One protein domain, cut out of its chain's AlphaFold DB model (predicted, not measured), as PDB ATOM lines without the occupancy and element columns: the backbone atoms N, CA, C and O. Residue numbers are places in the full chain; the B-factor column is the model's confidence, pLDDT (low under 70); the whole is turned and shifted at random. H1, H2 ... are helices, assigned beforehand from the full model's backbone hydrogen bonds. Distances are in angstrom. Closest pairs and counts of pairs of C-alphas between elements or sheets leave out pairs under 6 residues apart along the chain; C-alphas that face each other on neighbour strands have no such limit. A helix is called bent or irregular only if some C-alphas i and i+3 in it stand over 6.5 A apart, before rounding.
ATOM      1  N   LEU A 332     -23.736 -18.599 -15.258       71.19
ATOM      2  CA  LEU A 332     -23.320 -18.573 -13.852       71.19
ATOM      3  C   LEU A 332     -24.399 -19.224 -12.985       71.19
ATOM      4  O   LEU A 332     -24.064 -20.061 -12.144       71.19
ATOM      5  N   GLY A 333     -25.672 -18.911 -13.236       65.94
ATOM      6  CA  GLY A 333     -26.809 -19.544 -12.567       65.94
ATOM      7  C   GLY A 333     -26.863 -21.048 -12.804       65.94
ATOM      8  O   GLY A 333     -26.927 -21.830 -11.851       65.94
ATOM      9  N   LEU A 334     -26.737 -21.472 -14.066       70.31
ATOM     10  CA  LEU A 334     -26.735 -22.887 -14.424       70.31
ATOM     11  C   LEU A 334     -25.531 -23.638 -13.844       70.31
ATOM     12  O   LEU A 334     -25.723 -24.683 -13.235       70.31
ATOM     13  N   CYS A 335     -24.310 -23.116 -13.993       70.81
ATOM     14  CA  CYS A 335     -23.088 -23.690 -13.426       70.81
ATOM     15  C   CYS A 335     -23.206 -23.822 -11.913       70.81
ATOM     16  O   CYS A 335     -22.791 -24.830 -11.359       70.81
ATOM     17  N   SER A 336     -23.796 -22.830 -11.247       66.25
ATOM     18  CA  SER A 336     -24.042 -22.879  -9.809       66.25
ATOM     19  C   SER A 336     -25.007 -24.007  -9.449       66.25
ATOM     20  O   SER A 336     -24.713 -24.831  -8.588       66.25
ATOM     21  N   ALA A 337     -26.149 -24.083 -10.131       64.69
ATOM     22  CA  ALA A 337     -27.145 -25.116  -9.875       64.69
ATOM     23  C   ALA A 337     -26.599 -26.523 -10.179       64.69
ATOM     24  O   ALA A 337     -26.749 -27.442  -9.373       64.69
ATOM     25  N   ALA A 338     -25.902 -26.670 -11.305       67.88
ATOM     26  CA  ALA A 338     -25.245 -27.897 -11.716       67.88
ATOM     27  C   ALA A 338     -24.141 -28.316 -10.747       67.88
ATOM     28  O   ALA A 338     -24.101 -29.477 -10.360       67.88
ATOM     29  N   ALA A 339     -23.313 -27.377 -10.285       68.12
ATOM     30  CA  ALA A 339     -22.290 -27.639  -9.286       68.12
ATOM     31  C   ALA A 339     -22.877 -28.242  -8.014       68.12
ATOM     32  O   ALA A 339     -22.280 -29.161  -7.474       68.12
ATOM     33  N   VAL A 340     -24.051 -27.799  -7.550       62.88
ATOM     34  CA  VAL A 340     -24.689 -28.434  -6.380       62.88
ATOM     35  C   VAL A 340     -25.154 -29.848  -6.678       62.88
ATOM     36  O   VAL A 340     -25.012 -30.734  -5.838       62.88
ATOM     37  N   LEU A 341     -25.715 -30.082  -7.862       64.69
ATOM     38  CA  LEU A 341     -26.163 -31.423  -8.224       64.69
ATOM     39  C   LEU A 341     -24.988 -32.389  -8.397       64.69
ATOM     40  O   LEU A 341     -25.067 -33.522  -7.914       64.69
ATOM     41  N   ASP A 342     -23.916 -31.921  -9.033       69.88
ATOM     42  CA  ASP A 342     -22.663 -32.647  -9.209       69.88
ATOM     43  C   ASP A 342     -21.923 -32.792  -7.875       69.88
ATOM     44  O   ASP A 342     -21.236 -33.789  -7.685       69.88
ATOM     45  N   PHE A 343     -22.116 -31.893  -6.901       65.44
ATOM     46  CA  PHE A 343     -21.477 -31.986  -5.584       65.44
ATOM     47  C   PHE A 343     -21.799 -33.310  -4.886       65.44
ATOM     48  O   PHE A 343     -20.916 -33.937  -4.314       65.44
ATOM     49  N   GLY A 344     -23.041 -33.793  -4.993       63.12
ATOM     50  CA  GLY A 344     -23.424 -35.084  -4.413       63.12
ATOM     51  C   GLY A 344     -22.737 -36.298  -5.057       63.12
ATOM     52  O   GLY A 344     -22.680 -37.354  -4.435       63.12
ATOM     53  N   ALA A 345     -22.228 -36.172  -6.286       68.31
ATOM     54  CA  ALA A 345     -21.585 -37.262  -7.026       68.31
ATOM     55  C   ALA A 345     -20.052 -37.120  -7.115       68.31
ATOM     56  O   ALA A 345     -19.342 -38.123  -7.119       68.31
ATOM     57  N   GLN A 346     -19.551 -35.886  -7.211       72.44
ATOM     58  CA  GLN A 346     -18.163 -35.505  -7.491       72.44
ATOM     59  C   GLN A 346     -17.784 -34.220  -6.727       72.44
ATOM     60  O   GLN A 346     -17.284 -33.252  -7.300       72.44
ATOM     61  N   ALA A 347     -18.009 -34.201  -5.409       67.06
ATOM     62  CA  ALA A 347     -17.746 -33.033  -4.563       67.06
ATOM     63  C   ALA A 347     -16.336 -32.440  -4.729       67.06
ATOM     64  O   ALA A 347     -16.172 -31.222  -4.705       67.06
ATOM     65  N   GLN A 348     -15.320 -33.289  -4.922       66.69
ATOM     66  CA  GLN A 348     -13.932 -32.854  -5.083       66.69
ATOM     67  C   GLN A 348     -13.728 -31.987  -6.333       66.69
ATOM     68  O   GLN A 348     -13.081 -30.944  -6.250       66.69
ATOM     69  N   ASP A 349     -14.294 -32.387  -7.475       69.12
ATOM     70  CA  ASP A 349     -14.147 -31.654  -8.738       69.12
ATOM     71  C   ASP A 349     -14.845 -30.296  -8.660       69.12
ATOM     72  O   ASP A 349     -14.313 -29.278  -9.107       69.12
ATOM     73  N   VAL A 350     -15.999 -30.267  -7.995       67.44
ATOM     74  CA  VAL A 350     -16.760 -29.050  -7.727       67.44
ATOM     75  C   VAL A 350     -15.992 -28.110  -6.781       67.44
ATOM     76  O   VAL A 350     -15.843 -26.927  -7.082       67.44
ATOM     77  N   LEU A 351     -15.415 -28.616  -5.686       67.25
ATOM     78  CA  LEU A 351     -14.603 -27.815  -4.758       67.25
ATOM     79  C   LEU A 351     -13.347 -27.231  -5.422       67.25
ATOM     80  O   LEU A 351     -13.004 -26.083  -5.159       67.25
ATOM     81  N   ARG A 352     -12.706 -27.964  -6.344       69.50
ATOM     82  CA  ARG A 352     -11.552 -27.469  -7.128       69.50
ATOM     83  C   ARG A 352     -11.921 -26.425  -8.180       69.50
ATOM     84  O   ARG A 352     -11.047 -25.674  -8.642       69.50
ATOM     85  N   ALA A 353     -13.169 -26.444  -8.637       66.81
ATOM     86  CA  ALA A 353     -13.628 -25.634  -9.750       66.81
ATOM     87  C   ALA A 353     -14.136 -24.252  -9.335       66.81
ATOM     88  O   ALA A 353     -13.933 -23.290 -10.075       66.81
ATOM     89  N   PHE A 354     -14.756 -24.134  -8.163       63.94
ATOM     90  CA  PHE A 354     -15.395 -22.893  -7.734       63.94
ATOM     91  C   PHE A 354     -14.581 -22.174  -6.657       63.94
ATOM     92  O   PHE A 354     -14.057 -22.817  -5.748       63.94
ATOM     93  N   PRO A 355     -14.524 -20.829  -6.679       65.00
ATOM     94  CA  PRO A 355     -14.066 -20.070  -5.524       65.00
ATOM     95  C   PRO A 355     -14.903 -20.471  -4.303       65.00
ATOM     96  O   PRO A 355     -16.131 -20.421  -4.369       65.00
ATOM     97  N   CYS A 356     -14.265 -20.858  -3.192       58.88
ATOM     98  CA  CYS A 356     -14.972 -21.432  -2.038       58.88
ATOM     99  C   CYS A 356     -16.115 -20.548  -1.532       58.88
ATOM    100  O   CYS A 356     -17.174 -21.069  -1.203       58.88
ATOM    101  N   GLY A 357     -15.936 -19.220  -1.542       58.75
ATOM    102  CA  GLY A 357     -16.997 -18.278  -1.172       58.75
ATOM    103  C   GLY A 357     -18.275 -18.482  -1.991       58.75
ATOM    104  O   GLY A 357     -19.360 -18.578  -1.426       58.75
ATOM    105  N   ASN A 358     -18.134 -18.672  -3.303       57.97
ATOM    106  CA  ASN A 358     -19.257 -18.806  -4.223       57.97
ATOM    107  C   ASN A 358     -19.898 -20.189  -4.094       57.97
ATOM    108  O   ASN A 358     -21.120 -20.304  -4.043       57.97
ATOM    109  N   LEU A 359     -19.077 -21.237  -3.972       60.78
ATOM    110  CA  LEU A 359     -19.559 -22.607  -3.828       60.78
ATOM    111  C   LEU A 359     -20.434 -22.783  -2.584       60.78
ATOM    112  O   LEU A 359     -21.483 -23.407  -2.649       60.78
ATOM    113  N   LEU A 360     -20.041 -22.221  -1.446       57.94
ATOM    114  CA  LEU A 360     -20.743 -22.452  -0.180       57.94
ATOM    115  C   LEU A 360     -22.070 -21.700  -0.115       57.94
ATOM    116  O   LEU A 360     -23.042 -22.213   0.434       57.94
ATOM    117  N   ASP A 361     -22.133 -20.527  -0.737       55.97
ATOM    118  CA  ASP A 361     -23.377 -19.789  -0.947       55.97
ATOM    119  C   ASP A 361     -24.360 -20.587  -1.815       55.97
ATOM    120  O   ASP A 361     -25.555 -20.668  -1.524       55.97
ATOM    121  N   ILE A 362     -23.837 -21.227  -2.858       56.03
ATOM    122  CA  ILE A 362     -24.575 -22.078  -3.788       56.03
ATOM    123  C   ILE A 362     -25.083 -23.358  -3.094       56.03
ATOM    124  O   ILE A 362     -26.272 -23.676  -3.166       56.03
ATOM    125  N   LEU A 363     -24.218 -24.026  -2.332       55.91
ATOM    126  CA  LEU A 363     -24.508 -25.221  -1.532       55.91
ATOM    127  C   LEU A 363     -25.525 -24.955  -0.399       55.91
ATOM    128  O   LEU A 363     -26.254 -25.860   0.005       55.91
ATOM    129  N   ARG A 364     -25.633 -23.709   0.086       56.44
ATOM    130  CA  ARG A 364     -26.630 -23.288   1.090       56.44
ATOM    131  C   ARG A 364     -27.955 -22.787   0.531       56.44
ATOM    132  O   ARG A 364     -28.844 -22.444   1.312       56.44
ATOM    133  N   SER A 365     -28.112 -22.723  -0.787       54.03
ATOM    134  CA  SER A 365     -29.353 -22.259  -1.398       54.03
ATOM    135  C   SER A 365     -30.537 -23.121  -0.940       54.03
ATOM    136  O   SER A 365     -30.523 -24.338  -1.120       54.03
ATOM    137  N   TYR A 366     -31.588 -22.499  -0.385       45.44
ATOM    138  CA  TYR A 366     -32.826 -23.189   0.029       45.44
ATOM    139  C   TYR A 366     -33.437 -24.036  -1.098       45.44
ATOM    140  O   TYR A 366     -34.068 -25.058  -0.846       45.44
ATOM    141  N   SER A 367     -33.208 -23.621  -2.343       40.84
ATOM    142  CA  SER A 367     -33.620 -24.290  -3.576       40.84
ATOM    143  C   SER A 367     -32.859 -25.588  -3.877       40.84
ATOM    144  O   SER A 367     -33.381 -26.427  -4.601       40.84
ATOM    145  N   LEU A 368     -31.653 -25.784  -3.333       49.53
ATOM    146  CA  LEU A 368     -30.772 -26.896  -3.712       49.53
ATOM    147  C   LEU A 368     -30.481 -27.887  -2.580       49.53
ATOM    148  O   LEU A 368     -29.798 -28.875  -2.829       49.53
ATOM    149  N   ALA A 369     -31.048 -27.657  -1.388       46.22
ATOM    150  CA  ALA A 369     -31.111 -28.581  -0.257       46.22
ATOM    151  C   ALA A 369     -29.949 -29.591  -0.214       46.22
ATOM    152  O   ALA A 369     -30.156 -30.787  -0.440       46.22
ATOM    153  N   ILE A 370     -28.743 -29.140   0.153       53.75
ATOM    154  CA  ILE A 370     -27.889 -30.046   0.919       53.75
ATOM    155  C   ILE A 370     -28.702 -30.383   2.161       53.75
ATOM    156  O   ILE A 370     -28.963 -29.527   3.008       53.75
ATOM    157  N   ARG A 371     -29.228 -31.606   2.181       54.56
ATOM    158  CA  ARG A 371     -30.180 -32.044   3.199       54.56
ATOM    159  C   ARG A 371     -29.519 -32.192   4.567       54.56
ATOM    160  O   ARG A 371     -30.243 -32.163   5.558       54.56
ATOM    161  N   ASP A 372     -28.192 -32.313   4.607       74.81
ATOM    162  CA  ASP A 372     -27.420 -32.559   5.819       74.81
ATOM    163  C   ASP A 372     -26.039 -31.875   5.764       74.81
ATOM    164  O   ASP A 372     -25.268 -32.081   4.825       74.81
ATOM    165  N   GLU A 373     -25.711 -31.058   6.770       82.50
ATOM    166  CA  GLU A 373     -24.373 -30.451   6.904       82.50
ATOM    167  C   GLU A 373     -23.292 -31.527   7.136       82.50
ATOM    168  O   GLU A 373     -22.116 -31.288   6.859       82.50
ATOM    169  N   ASP A 374     -23.683 -32.731   7.565       83.12
ATOM    170  CA  ASP A 374     -22.800 -33.891   7.633       83.12
ATOM    171  C   ASP A 374     -22.227 -34.280   6.256       83.12
ATOM    172  O   ASP A 374     -21.035 -34.565   6.154       83.12
ATOM    173  N   ASP A 375     -23.045 -34.283   5.196       80.50
ATOM    174  CA  ASP A 375     -22.599 -34.657   3.843       80.50
ATOM    175  C   ASP A 375     -21.613 -33.617   3.287       80.50
ATOM    176  O   ASP A 375     -20.651 -33.946   2.589       80.50
ATOM    177  N   LEU A 376     -21.829 -32.345   3.637       79.69
ATOM    178  CA  LEU A 376     -20.931 -31.248   3.285       79.69
ATOM    179  C   LEU A 376     -19.577 -31.383   3.992       79.69
ATOM    180  O   LEU A 376     -18.534 -31.153   3.374       79.69
ATOM    181  N   LEU A 377     -19.580 -31.776   5.269       86.56
ATOM    182  CA  LEU A 377     -18.352 -32.061   6.005       86.56
ATOM    183  C   LEU A 377     -17.599 -33.250   5.397       86.56
ATOM    184  O   LEU A 377     -16.391 -33.147   5.191       86.56
ATOM    185  N   ASP A 378     -18.294 -34.342   5.076       84.50
ATOM    186  CA  ASP A 378     -17.681 -35.533   4.473       84.50
ATOM    187  C   ASP A 378     -17.030 -35.190   3.117       84.50
ATOM    188  O   ASP A 378     -15.892 -35.583   2.846       84.50
ATOM    189  N   ALA A 379     -17.692 -34.368   2.300       79.50
ATOM    190  CA  ALA A 379     -17.140 -33.844   1.053       79.50
ATOM    191  C   ALA A 379     -15.893 -32.963   1.256       79.50
ATOM    192  O   ALA A 379     -14.916 -33.094   0.514       79.50
ATOM    193  N   LEU A 380     -15.898 -32.083   2.265       83.25
ATOM    194  CA  LEU A 380     -14.743 -31.240   2.596       83.25
ATOM    195  C   LEU A 380     -13.549 -32.063   3.084       83.25
ATOM    196  O   LEU A 380     -12.414 -31.769   2.705       83.25
ATOM    197  N   VAL A 381     -13.794 -33.104   3.883       86.44
ATOM    198  CA  VAL A 381     -12.760 -34.051   4.322       86.44
ATOM    199  C   VAL A 381     -12.151 -34.760   3.119       86.44
ATOM    200  O   VAL A 381     -10.933 -34.748   2.960       86.44
ATOM    201  N   GLN A 382     -12.982 -35.307   2.230       84.00
ATOM    202  CA  GLN A 382     -12.497 -35.978   1.024       84.00
ATOM    203  C   GLN A 382     -11.708 -35.028   0.121       84.00
ATOM    204  O   GLN A 382     -10.693 -35.424  -0.445       84.00
ATOM    205  N   PHE A 383     -12.151 -33.781  -0.038       82.44
ATOM    206  CA  PHE A 383     -11.428 -32.771  -0.811       82.44
ATOM    207  C   PHE A 383     -10.059 -32.448  -0.207       82.44
ATOM    208  O   PHE A 383      -9.065 -32.431  -0.932       82.44
ATOM    209  N   ALA A 384     -10.003 -32.266   1.112       84.75
ATOM    210  CA  ALA A 384      -8.763 -32.065   1.846       84.75
ATOM    211  C   ALA A 384      -7.779 -33.234   1.689       84.75
ATOM    212  O   ALA A 384      -6.576 -33.016   1.589       84.75
ATOM    213  N   GLU A 385      -8.280 -34.469   1.680       85.44
ATOM    214  CA  GLU A 385      -7.465 -35.682   1.539       85.44
ATOM    215  C   GLU A 385      -7.030 -35.950   0.091       85.44
ATOM    216  O   GLU A 385      -6.011 -36.596  -0.135       85.44
ATOM    217  N   GLY A 386      -7.787 -35.458  -0.893       81.88
ATOM    218  CA  GLY A 386      -7.492 -35.632  -2.316       81.88
ATOM    219  C   GLY A 386      -6.435 -34.673  -2.870       81.88
ATOM    220  O   GLY A 386      -6.044 -34.814  -4.031       81.88
ATOM    221  N   ALA A 387      -6.007 -33.674  -2.097       77.06
ATOM    222  CA  ALA A 387      -4.907 -32.786  -2.460       77.06
ATOM    223  C   ALA A 387      -3.594 -33.574  -2.508       77.06
ATOM    224  O   ALA A 387      -3.246 -34.252  -1.545       77.06
ATOM    225  N   GLY A 388      -2.902 -33.547  -3.650       70.06
ATOM    226  CA  GLY A 388      -1.658 -34.295  -3.836       70.06
ATOM    227  C   GLY A 388      -0.549 -33.859  -2.870       70.06
ATOM    228  O   GLY A 388      -0.650 -32.827  -2.216       70.06
ATOM    229  N   GLU A 389       0.541 -34.627  -2.815       75.50
ATOM    230  CA  GLU A 389       1.693 -34.375  -1.925       75.50
ATOM    231  C   GLU A 389       2.526 -33.124  -2.294       75.50
ATOM    232  O   GLU A 389       3.558 -32.864  -1.678       75.50
ATOM    233  N   GLU A 390       2.126 -32.351  -3.308       82.88
ATOM    234  CA  GLU A 390       2.829 -31.128  -3.699       82.88
ATOM    235  C   GLU A 390       2.514 -29.984  -2.722       82.88
ATOM    236  O   GLU A 390       1.366 -29.554  -2.615       82.88
ATOM    237  N   GLU A 391       3.542 -29.451  -2.051       80.81
ATOM    238  CA  GLU A 391       3.406 -28.414  -1.009       80.81
ATOM    239  C   GLU A 391       2.622 -27.167  -1.473       80.81
ATOM    240  O   GLU A 391       1.846 -26.604  -0.700       80.81
ATOM    241  N   GLU A 392       2.779 -26.738  -2.733       81.38
ATOM    242  CA  GLU A 392       2.042 -25.583  -3.278       81.38
ATOM    243  C   GLU A 392       0.534 -25.862  -3.401       81.38
ATOM    244  O   GLU A 392      -0.284 -24.996  -3.083       81.38
ATOM    245  N   GLN A 393       0.156 -27.082  -3.799       79.88
ATOM    246  CA  GLN A 393      -1.248 -27.499  -3.875       79.88
ATOM    247  C   GLN A 393      -1.839 -27.707  -2.474       79.88
ATOM    248  O   GLN A 393      -3.008 -27.391  -2.244       79.88
ATOM    249  N   GLU A 394      -1.028 -28.198  -1.531       82.69
ATOM    250  CA  GLU A 394      -1.416 -28.399  -0.133       82.69
ATOM    251  C   GLU A 394      -1.841 -27.067   0.510       82.69
ATOM    252  O   GLU A 394      -2.905 -26.990   1.126       82.69
ATOM    253  N   GLN A 395      -1.064 -25.993   0.311       84.44
ATOM    254  CA  GLN A 395      -1.383 -24.673   0.870       84.44
ATOM    255  C   GLN A 395      -2.644 -24.055   0.255       84.44
ATOM    256  O   GLN A 395      -3.475 -23.521   0.991       84.44
ATOM    257  N   GLU A 396      -2.826 -24.150  -1.068       82.69
ATOM    258  CA  GLU A 396      -4.051 -23.665  -1.718       82.69
ATOM    259  C   GLU A 396      -5.283 -24.400  -1.170       82.69
ATOM    260  O   GLU A 396      -6.296 -23.775  -0.846       82.69
ATOM    261  N   VAL A 397      -5.184 -25.719  -1.001       82.19
ATOM    262  CA  VAL A 397      -6.261 -26.538  -0.437       82.19
ATOM    263  C   VAL A 397      -6.532 -26.163   1.014       82.19
ATOM    264  O   VAL A 397      -7.698 -26.067   1.390       82.19
ATOM    265  N   PHE A 398      -5.509 -25.891   1.829       85.25
ATOM    266  CA  PHE A 398      -5.726 -25.422   3.200       85.25
ATOM    267  C   PHE A 398      -6.463 -24.090   3.248       85.25
ATOM    268  O   PHE A 398      -7.429 -23.975   4.000       85.25
ATOM    269  N   ASP A 399      -6.071 -23.117   2.429       83.56
ATOM    270  CA  ASP A 399      -6.746 -21.819   2.374       83.56
ATOM    271  C   ASP A 399      -8.211 -21.972   1.930       83.56
ATOM    272  O   ASP A 399      -9.102 -21.272   2.418       83.56
ATOM    273  N   GLN A 400      -8.476 -22.905   1.012       79.31
ATOM    274  CA  GLN A 400      -9.821 -23.240   0.548       79.31
ATOM    275  C   GLN A 400     -10.654 -23.946   1.627       79.31
ATOM    276  O   GLN A 400     -11.802 -23.567   1.860       79.31
ATOM    277  N   VAL A 401     -10.074 -24.921   2.332       83.62
ATOM    278  CA  VAL A 401     -10.715 -25.630   3.451       83.62
ATOM    279  C   VAL A 401     -10.988 -24.682   4.612       83.62
ATOM    280  O   VAL A 401     -12.065 -24.754   5.191       83.62
ATOM    281  N   ASP A 402     -10.076 -23.765   4.936       83.69
ATOM    282  CA  ASP A 402     -10.252 -22.801   6.028       83.69
ATOM    283  C   ASP A 402     -11.378 -21.806   5.709       83.69
ATOM    284  O   ASP A 402     -12.277 -21.589   6.530       83.69
ATOM    285  N   LYS A 403     -11.416 -21.296   4.466       80.19
ATOM    286  CA  LYS A 403     -12.553 -20.513   3.951       80.19
ATOM    287  C   LYS A 403     -13.847 -21.314   3.983       80.19
ATOM    288  O   LYS A 403     -14.885 -20.746   4.302       80.19
ATOM    289  N   ALA A 404     -13.802 -22.607   3.666       78.06
ATOM    290  CA  ALA A 404     -14.996 -23.433   3.643       78.06
ATOM    291  C   ALA A 404     -15.533 -23.772   5.031       78.06
ATOM    292  O   ALA A 404     -16.727 -23.611   5.295       78.06
ATOM    293  N   ALA A 405     -14.642 -24.137   5.944       81.75
ATOM    294  CA  ALA A 405     -14.952 -24.426   7.331       81.75
ATOM    295  C   ALA A 405     -15.556 -23.220   8.058       81.75
ATOM    296  O   ALA A 405     -16.460 -23.403   8.869       81.75
ATOM    297  N   ALA A 406     -15.136 -21.994   7.715       77.81
ATOM    298  CA  ALA A 406     -15.712 -20.749   8.240       77.81
ATOM    299  C   ALA A 406     -17.221 -20.626   8.058       77.81
ATOM    300  O   ALA A 406     -17.876 -19.830   8.727       77.81
ATOM    301  N   THR A 407     -17.759 -21.388   7.119       69.50
ATOM    302  CA  THR A 407     -19.139 -21.263   6.715       69.50
ATOM    303  C   THR A 407     -20.013 -22.407   7.255       69.50
ATOM    304  O   THR A 407     -21.222 -22.223   7.367       69.50
ATOM    305  N   LEU A 408     -19.433 -23.562   7.618       77.69
ATOM    306  CA  LEU A 408     -20.170 -24.729   8.128       77.69
ATOM    307  C   LEU A 408     -21.023 -24.376   9.353       77.69
ATOM    308  O   LEU A 408     -20.533 -23.759  10.304       77.69
ATOM    309  N   ARG A 409     -22.280 -24.839   9.374       79.06
ATOM    310  CA  ARG A 409     -23.139 -24.747  10.570       79.06
ATOM    311  C   ARG A 409     -22.832 -25.918  11.486       79.06
ATOM    312  O   ARG A 409     -23.557 -26.907  11.522       79.06
ATOM    313  N   MET A 410     -21.714 -25.808  12.197       81.94
ATOM    314  CA  MET A 410     -21.168 -26.858  13.065       81.94
ATOM    315  C   MET A 410     -22.200 -27.379  14.076       81.94
ATOM    316  O   MET A 410     -22.189 -28.556  14.417       81.94
ATOM    317  N   GLU A 411     -23.122 -26.527  14.525       80.44
ATOM    318  CA  GLU A 411     -24.234 -26.874  15.414       80.44
ATOM    319  C   GLU A 411     -25.243 -27.872  14.824       80.44
ATOM    320  O   GLU A 411     -25.980 -28.511  15.573       80.44
ATOM    321  N   HIS A 412     -25.294 -28.004  13.499       82.56
ATOM    322  CA  HIS A 412     -26.191 -28.917  12.789       82.56
ATOM    323  C   HIS A 412     -25.495 -30.219  12.377       82.56
ATOM    324  O   HIS A 412     -26.161 -31.116  11.869       82.56
ATOM    325  N   ILE A 413     -24.184 -30.329  12.599       85.81
ATOM    326  CA  ILE A 413     -23.397 -31.512  12.256       85.81
ATOM    327  C   ILE A 413     -23.357 -32.443  13.467       85.81
ATOM    328  O   ILE A 413     -23.157 -32.009  14.610       85.81
ATOM    329  N   HIS A 414     -23.503 -33.748  13.244       90.56
ATOM    330  CA  HIS A 414     -23.379 -34.723  14.320       90.56
ATOM    331  C   HIS A 414     -21.988 -34.634  14.953       90.56
ATOM    332  O   HIS A 414     -20.964 -34.838  14.302       90.56
ATOM    333  N   PHE A 415     -21.941 -34.405  16.269       89.06
ATOM    334  CA  PHE A 415     -20.680 -34.227  16.997       89.06
ATOM    335  C   PHE A 415     -19.683 -35.382  16.781       89.06
ATOM    336  O   PHE A 415     -18.480 -35.155  16.676       89.06
ATOM    337  N   ALA A 416     -20.177 -36.620  16.667       89.62
ATOM    338  CA  ALA A 416     -19.340 -37.779  16.363       89.62
ATOM    339  C   ALA A 416     -18.675 -37.677  14.980       89.62
ATOM    340  O   ALA A 416     -17.492 -37.990  14.857       89.62
ATOM    341  N   LYS A 417     -19.398 -37.195  13.958       91.25
ATOM    342  CA  LYS A 417     -18.829 -36.941  12.628       91.25
ATOM    343  C   LYS A 417     -17.818 -35.802  12.665       91.25
ATOM    344  O   LYS A 417     -16.720 -35.985  12.156       91.25
ATOM    345  N   LEU A 418     -18.126 -34.691  13.340       90.12
ATOM    346  CA  LEU A 418     -17.172 -33.589  13.532       90.12
ATOM    347  C   LEU A 418     -15.862 -34.064  14.158       90.12
ATOM    348  O   LEU A 418     -14.784 -33.712  13.684       90.12
ATOM    349  N   LEU A 419     -15.951 -34.877  15.212       90.50
ATOM    350  CA  LEU A 419     -14.776 -35.407  15.890       90.50
ATOM    351  C   LEU A 419     -13.982 -36.356  14.980       90.50
ATOM    352  O   LEU A 419     -12.760 -36.254  14.927       90.50
ATOM    353  N   ASN A 420     -14.662 -37.241  14.248       92.12
ATOM    354  CA  ASN A 420     -14.015 -38.152  13.304       92.12
ATOM    355  C   ASN A 420     -13.334 -37.388  12.160       92.12
ATOM    356  O   ASN A 420     -12.183 -37.676  11.846       92.12
ATOM    357  N   ALA A 421     -13.996 -36.378  11.593       91.50
ATOM    358  CA  ALA A 421     -13.441 -35.504  10.563       91.50
ATOM    359  C   ALA A 421     -12.211 -34.743  11.075       91.50
ATOM    360  O   ALA A 421     -11.170 -34.723  10.420       91.50
ATOM    361  N   ALA A 422     -12.295 -34.190  12.290       91.19
ATOM    362  CA  ALA A 422     -11.177 -33.520  12.945       91.19
ATOM    363  C   ALA A 422     -10.007 -34.472  13.226       91.19
ATOM    364  O   ALA A 422      -8.860 -34.045  13.213       91.19
ATOM    365  N   GLN A 423     -10.258 -35.756  13.497       91.00
ATOM    366  CA  GLN A 423      -9.203 -36.750  13.720       91.00
ATOM    367  C   GLN A 423      -8.583 -37.253  12.410       91.00
ATOM    368  O   GLN A 423      -7.369 -37.450  12.359       91.00
ATOM    369  N   GLY A 424      -9.403 -37.451  11.375       88.31
ATOM    370  CA  GLY A 424      -8.992 -38.021  10.091       88.31
ATOM    371  C   GLY A 424      -8.301 -37.026   9.160       88.31
ATOM    372  O   GLY A 424      -7.332 -37.385   8.499       88.31
ATOM    373  N   SER A 425      -8.727 -35.759   9.160       90.75
ATOM    374  CA  SER A 425      -8.246 -34.765   8.197       90.75
ATOM    375  C   SER A 425      -7.189 -33.830   8.786       90.75
ATOM    376  O   SER A 425      -7.482 -32.962   9.612       90.75
ATOM    377  N   ARG A 426      -5.946 -33.931   8.293       88.31
ATOM    378  CA  ARG A 426      -4.866 -32.985   8.643       88.31
ATOM    379  C   ARG A 426      -5.192 -31.544   8.239       88.31
ATOM    380  O   ARG A 426      -4.770 -30.619   8.929       88.31
ATOM    381  N   ALA A 427      -5.951 -31.348   7.161       86.81
ATOM    382  CA  ALA A 427      -6.363 -30.018   6.717       86.81
ATOM    383  C   ALA A 427      -7.309 -29.345   7.698       86.81
ATOM    384  O   ALA A 427      -7.081 -28.198   8.077       86.81
ATOM    385  N   LEU A 428      -8.315 -30.076   8.182       87.19
ATOM    386  CA  LEU A 428      -9.221 -29.550   9.198       87.19
ATOM    387  C   LEU A 428      -8.493 -29.267  10.514       87.19
ATOM    388  O   LEU A 428      -8.784 -28.271  11.169       87.19
ATOM    389  N   GLN A 429      -7.502 -30.086  10.881       88.62
ATOM    390  CA  GLN A 429      -6.667 -29.832  12.063       88.62
ATOM    391  C   GLN A 429      -5.831 -28.554  11.942       88.62
ATOM    392  O   GLN A 429      -5.572 -27.897  12.950       88.62
ATOM    393  N   ARG A 430      -5.386 -28.215  10.727       88.56
ATOM    394  CA  ARG A 430      -4.605 -27.002  10.443       88.56
ATOM    395  C   ARG A 430      -5.476 -25.761  10.234       88.56
ATOM    396  O   ARG A 430      -4.979 -24.656  10.436       88.56
ATOM    397  N   SER A 431      -6.749 -25.931   9.877       90.38
ATOM    398  CA  SER A 431      -7.709 -24.835   9.736       90.38
ATOM    399  C   SER A 431      -7.936 -24.139  11.082       90.38
ATOM    400  O   SER A 431      -8.527 -24.696  12.015       90.38
ATOM    401  N   HIS A 432      -7.474 -22.891  11.187       89.19
ATOM    402  CA  HIS A 432      -7.673 -22.076  12.383       89.19
ATOM    403  C   HIS A 432      -9.160 -21.788  12.594       89.19
ATOM    404  O   HIS A 432      -9.639 -21.804  13.732       89.19
ATOM    405  N   VAL A 433      -9.903 -21.556  11.508       85.56
ATOM    406  CA  VAL A 433     -11.327 -21.244  11.600       85.56
ATOM    407  C   VAL A 433     -12.127 -22.457  12.072       85.56
ATOM    408  O   VAL A 433     -12.927 -22.322  13.001       85.56
ATOM    409  N   PHE A 434     -11.860 -23.648  11.525       88.31
ATOM    410  CA  PHE A 434     -12.473 -24.890  12.000       88.31
ATOM    411  C   PHE A 434     -12.140 -25.142  13.473       88.31
ATOM    412  O   PHE A 434     -13.033 -25.428  14.271       88.31
ATOM    413  N   ALA A 435     -10.870 -24.990  13.861       90.12
ATOM    414  CA  ALA A 435     -10.431 -25.215  15.233       90.12
ATOM    415  C   ALA A 435     -11.115 -24.263  16.229       90.12
ATOM    416  O   ALA A 435     -11.554 -24.706  17.292       90.12
ATOM    417  N   GLU A 436     -11.235 -22.970  15.913       90.06
ATOM    418  CA  GLU A 436     -11.933 -22.007  16.773       90.06
ATOM    419  C   GLU A 436     -13.441 -22.274  16.840       90.06
ATOM    420  O   GLU A 436     -14.011 -22.280  17.936       90.06
ATOM    421  N   ALA A 437     -14.080 -22.577  15.707       84.81
ATOM    422  CA  ALA A 437     -15.492 -22.947  15.672       84.81
ATOM    423  C   ALA A 437     -15.765 -24.232  16.482       84.81
ATOM    424  O   ALA A 437     -16.686 -24.270  17.299       84.81
ATOM    425  N   PHE A 438     -14.913 -25.253  16.352       89.12
ATOM    426  CA  PHE A 438     -15.024 -26.509  17.097       89.12
ATOM    427  C   PHE A 438     -14.800 -26.314  18.602       89.12
ATOM    428  O   PHE A 438     -15.559 -26.831  19.424       89.12
ATOM    429  N   LYS A 439     -13.804 -25.507  18.996       90.31
ATOM    430  CA  LYS A 439     -13.585 -25.131  20.405       90.31
ATOM    431  C   LYS A 439     -14.785 -24.388  20.987       90.31
ATOM    432  O   LYS A 439     -15.126 -24.620  22.149       90.31
ATOM    433  N   LYS A 440     -15.398 -23.479  20.220       89.06
ATOM    434  CA  LYS A 440     -16.600 -22.746  20.639       89.06
ATOM    435  C   LYS A 440     -17.756 -23.716  20.897       89.06
ATOM    436  O   LYS A 440     -18.311 -23.691  21.993       89.06
ATOM    437  N   LEU A 441     -18.014 -24.633  19.963       88.19
ATOM    438  CA  LEU A 441     -19.041 -25.669  20.098       88.19
ATOM    439  C   LEU A 441     -18.804 -26.562  21.331       88.19
ATOM    440  O   LEU A 441     -19.715 -26.784  22.128       88.19
ATOM    441  N   LEU A 442     -17.562 -27.013  21.559       89.62
ATOM    442  CA  LEU A 442     -17.195 -27.786  22.752       89.62
ATOM    443  C   LEU A 442     -17.486 -27.019  24.048       89.62
ATOM    444  O   LEU A 442     -18.067 -27.579  24.978       89.62
ATOM    445  N   LYS A 443     -17.101 -25.737  24.123       90.56
ATOM    446  CA  LYS A 443     -17.375 -24.891  25.297       90.56
ATOM    447  C   LYS A 443     -18.874 -24.786  25.572       90.56
ATOM    448  O   LYS A 443     -19.273 -24.928  26.725       90.56
ATOM    449  N   GLU A 444     -19.684 -24.574  24.540       88.75
ATOM    450  CA  GLU A 444     -21.145 -24.496  24.658       88.75
ATOM    451  C   GLU A 444     -21.736 -25.823  25.166       88.75
ATOM    452  O   GLU A 444     -22.515 -25.828  26.121       88.75
ATOM    453  N   MET A 445     -21.285 -26.967  24.638       86.38
ATOM    454  CA  MET A 445     -21.715 -28.291  25.109       86.38
ATOM    455  C   MET A 445     -21.349 -28.559  26.579       86.38
ATOM    456  O   MET A 445     -22.165 -29.098  27.335       86.38
ATOM    457  N   PHE A 446     -20.144 -28.175  27.016       90.06
ATOM    458  CA  PHE A 446     -19.725 -28.327  28.416       90.06
ATOM    459  C   PHE A 446     -20.471 -27.381  29.365       90.06
ATOM    460  O   PHE A 446     -20.793 -27.775  30.483       90.06
ATOM    461  N   GLN A 447     -20.801 -26.164  28.934       90.25
ATOM    462  CA  GLN A 447     -21.602 -25.235  29.739       90.25
ATOM    463  C   GLN A 447     -23.044 -25.727  29.929       90.25
ATOM    464  O   GLN A 447     -23.618 -25.586  31.012       90.25
ATOM    465  N   ILE A 448     -23.629 -26.354  28.901       85.69
ATOM    466  CA  ILE A 448     -24.957 -26.973  28.995       85.69
ATOM    467  C   ILE A 448     -24.941 -28.144  29.988       85.69
ATOM    468  O   ILE A 448     -25.887 -28.302  30.762       85.69
TER     469      ILE A 448
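What this domain is: This is residues 332 to 448 of the 466 residues of the protein "Hypothetical protein" of Polarella glacialis (UniProt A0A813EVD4). The model is a flat body of helices, with the hairpin H3 and H4 in its middle, the folded-back H1 and the short H2 on one side of it, and H5 and H6 on the other. H5 packs on H3 side by side, H6 packs on both arms of the hairpin, and H7 leads away from the end of H4 until residues 443 to 448 stick out. The printed part has 117 residues with seven named helices, H1 to H7 in order, and no named strand; the class is all helix. It is compact, with a radius of gyration of the C-alphas of 14.0 A, and spans 45 by 37 by 20 A.

How they stand to each other: H1, residues 332 to 353, is irregular, with C-alphas 345 and 348 9.0 A apart, and has a kink of 144 degrees near residue 346. H2, residues 356 to 363, touches H1 about perpendicular at 76 degrees, the closest C-alphas being those of Val 340 and Leu 363, 5.8 A apart. H3, residues 373 to 385, touches H1 with residues 379 to 383 alone; the closest C-alphas are those of Gln 348 and Phe 383, 5.0 A apart. H4, residues 391 to 405, forms a helical hairpin with H3, at a shallow tilt of 10 degrees, opposite ways, closest at the C-alphas of Ala 384 and Val 397, 6.5 A. H4 touches H2 with residues 400 to 404 alone, closest at the C-alphas of Cys 356 and Ala 404, 6.0 A. H5, residues 415 to 424, touches H3 at a shallow tilt of 3 degrees, the same way, closest at the C-alphas of Val 381 and Ala 421, 6.4 A. The C-alpha of Ala 427 in H6, residues 426 to 430, is 5.8 A from those of Ala 384 in H3 and Phe 398 in H4, the closest pairs of these touching helices. H7, residues 432 to 448, and H4 touch only at their ends, with the C-alphas of Ala 405 and Phe 434 closest at 5.3 A. H5 and H7 are near each other, while H3 and H7 are apart. In H2 to H7 every O i to N i+4 pair is within hydrogen-bond range; in H1 it is 14 of 18.

Where its parts are: H1 begins at C-alpha 332 (-23.320, -18.573, -13.852) and measures 12.7 A from first to last C-alpha. H3 measures 18.5 A, and H4, 20.6 A, begins at C-alpha 391 (3.406, -28.414, -1.009). H7, 24.5 A, ends at C-alpha 448 (-24.957, -26.973, 28.995).

The domain as a whole: The C-alphas farthest apart, those of Leu 334 and Gln 447, are 44.5 A apart. The printed part has no cut and no long link. The mean pLDDT of the printed part is 77.0, and 37 residues are under 70, among them residues 347 to 371.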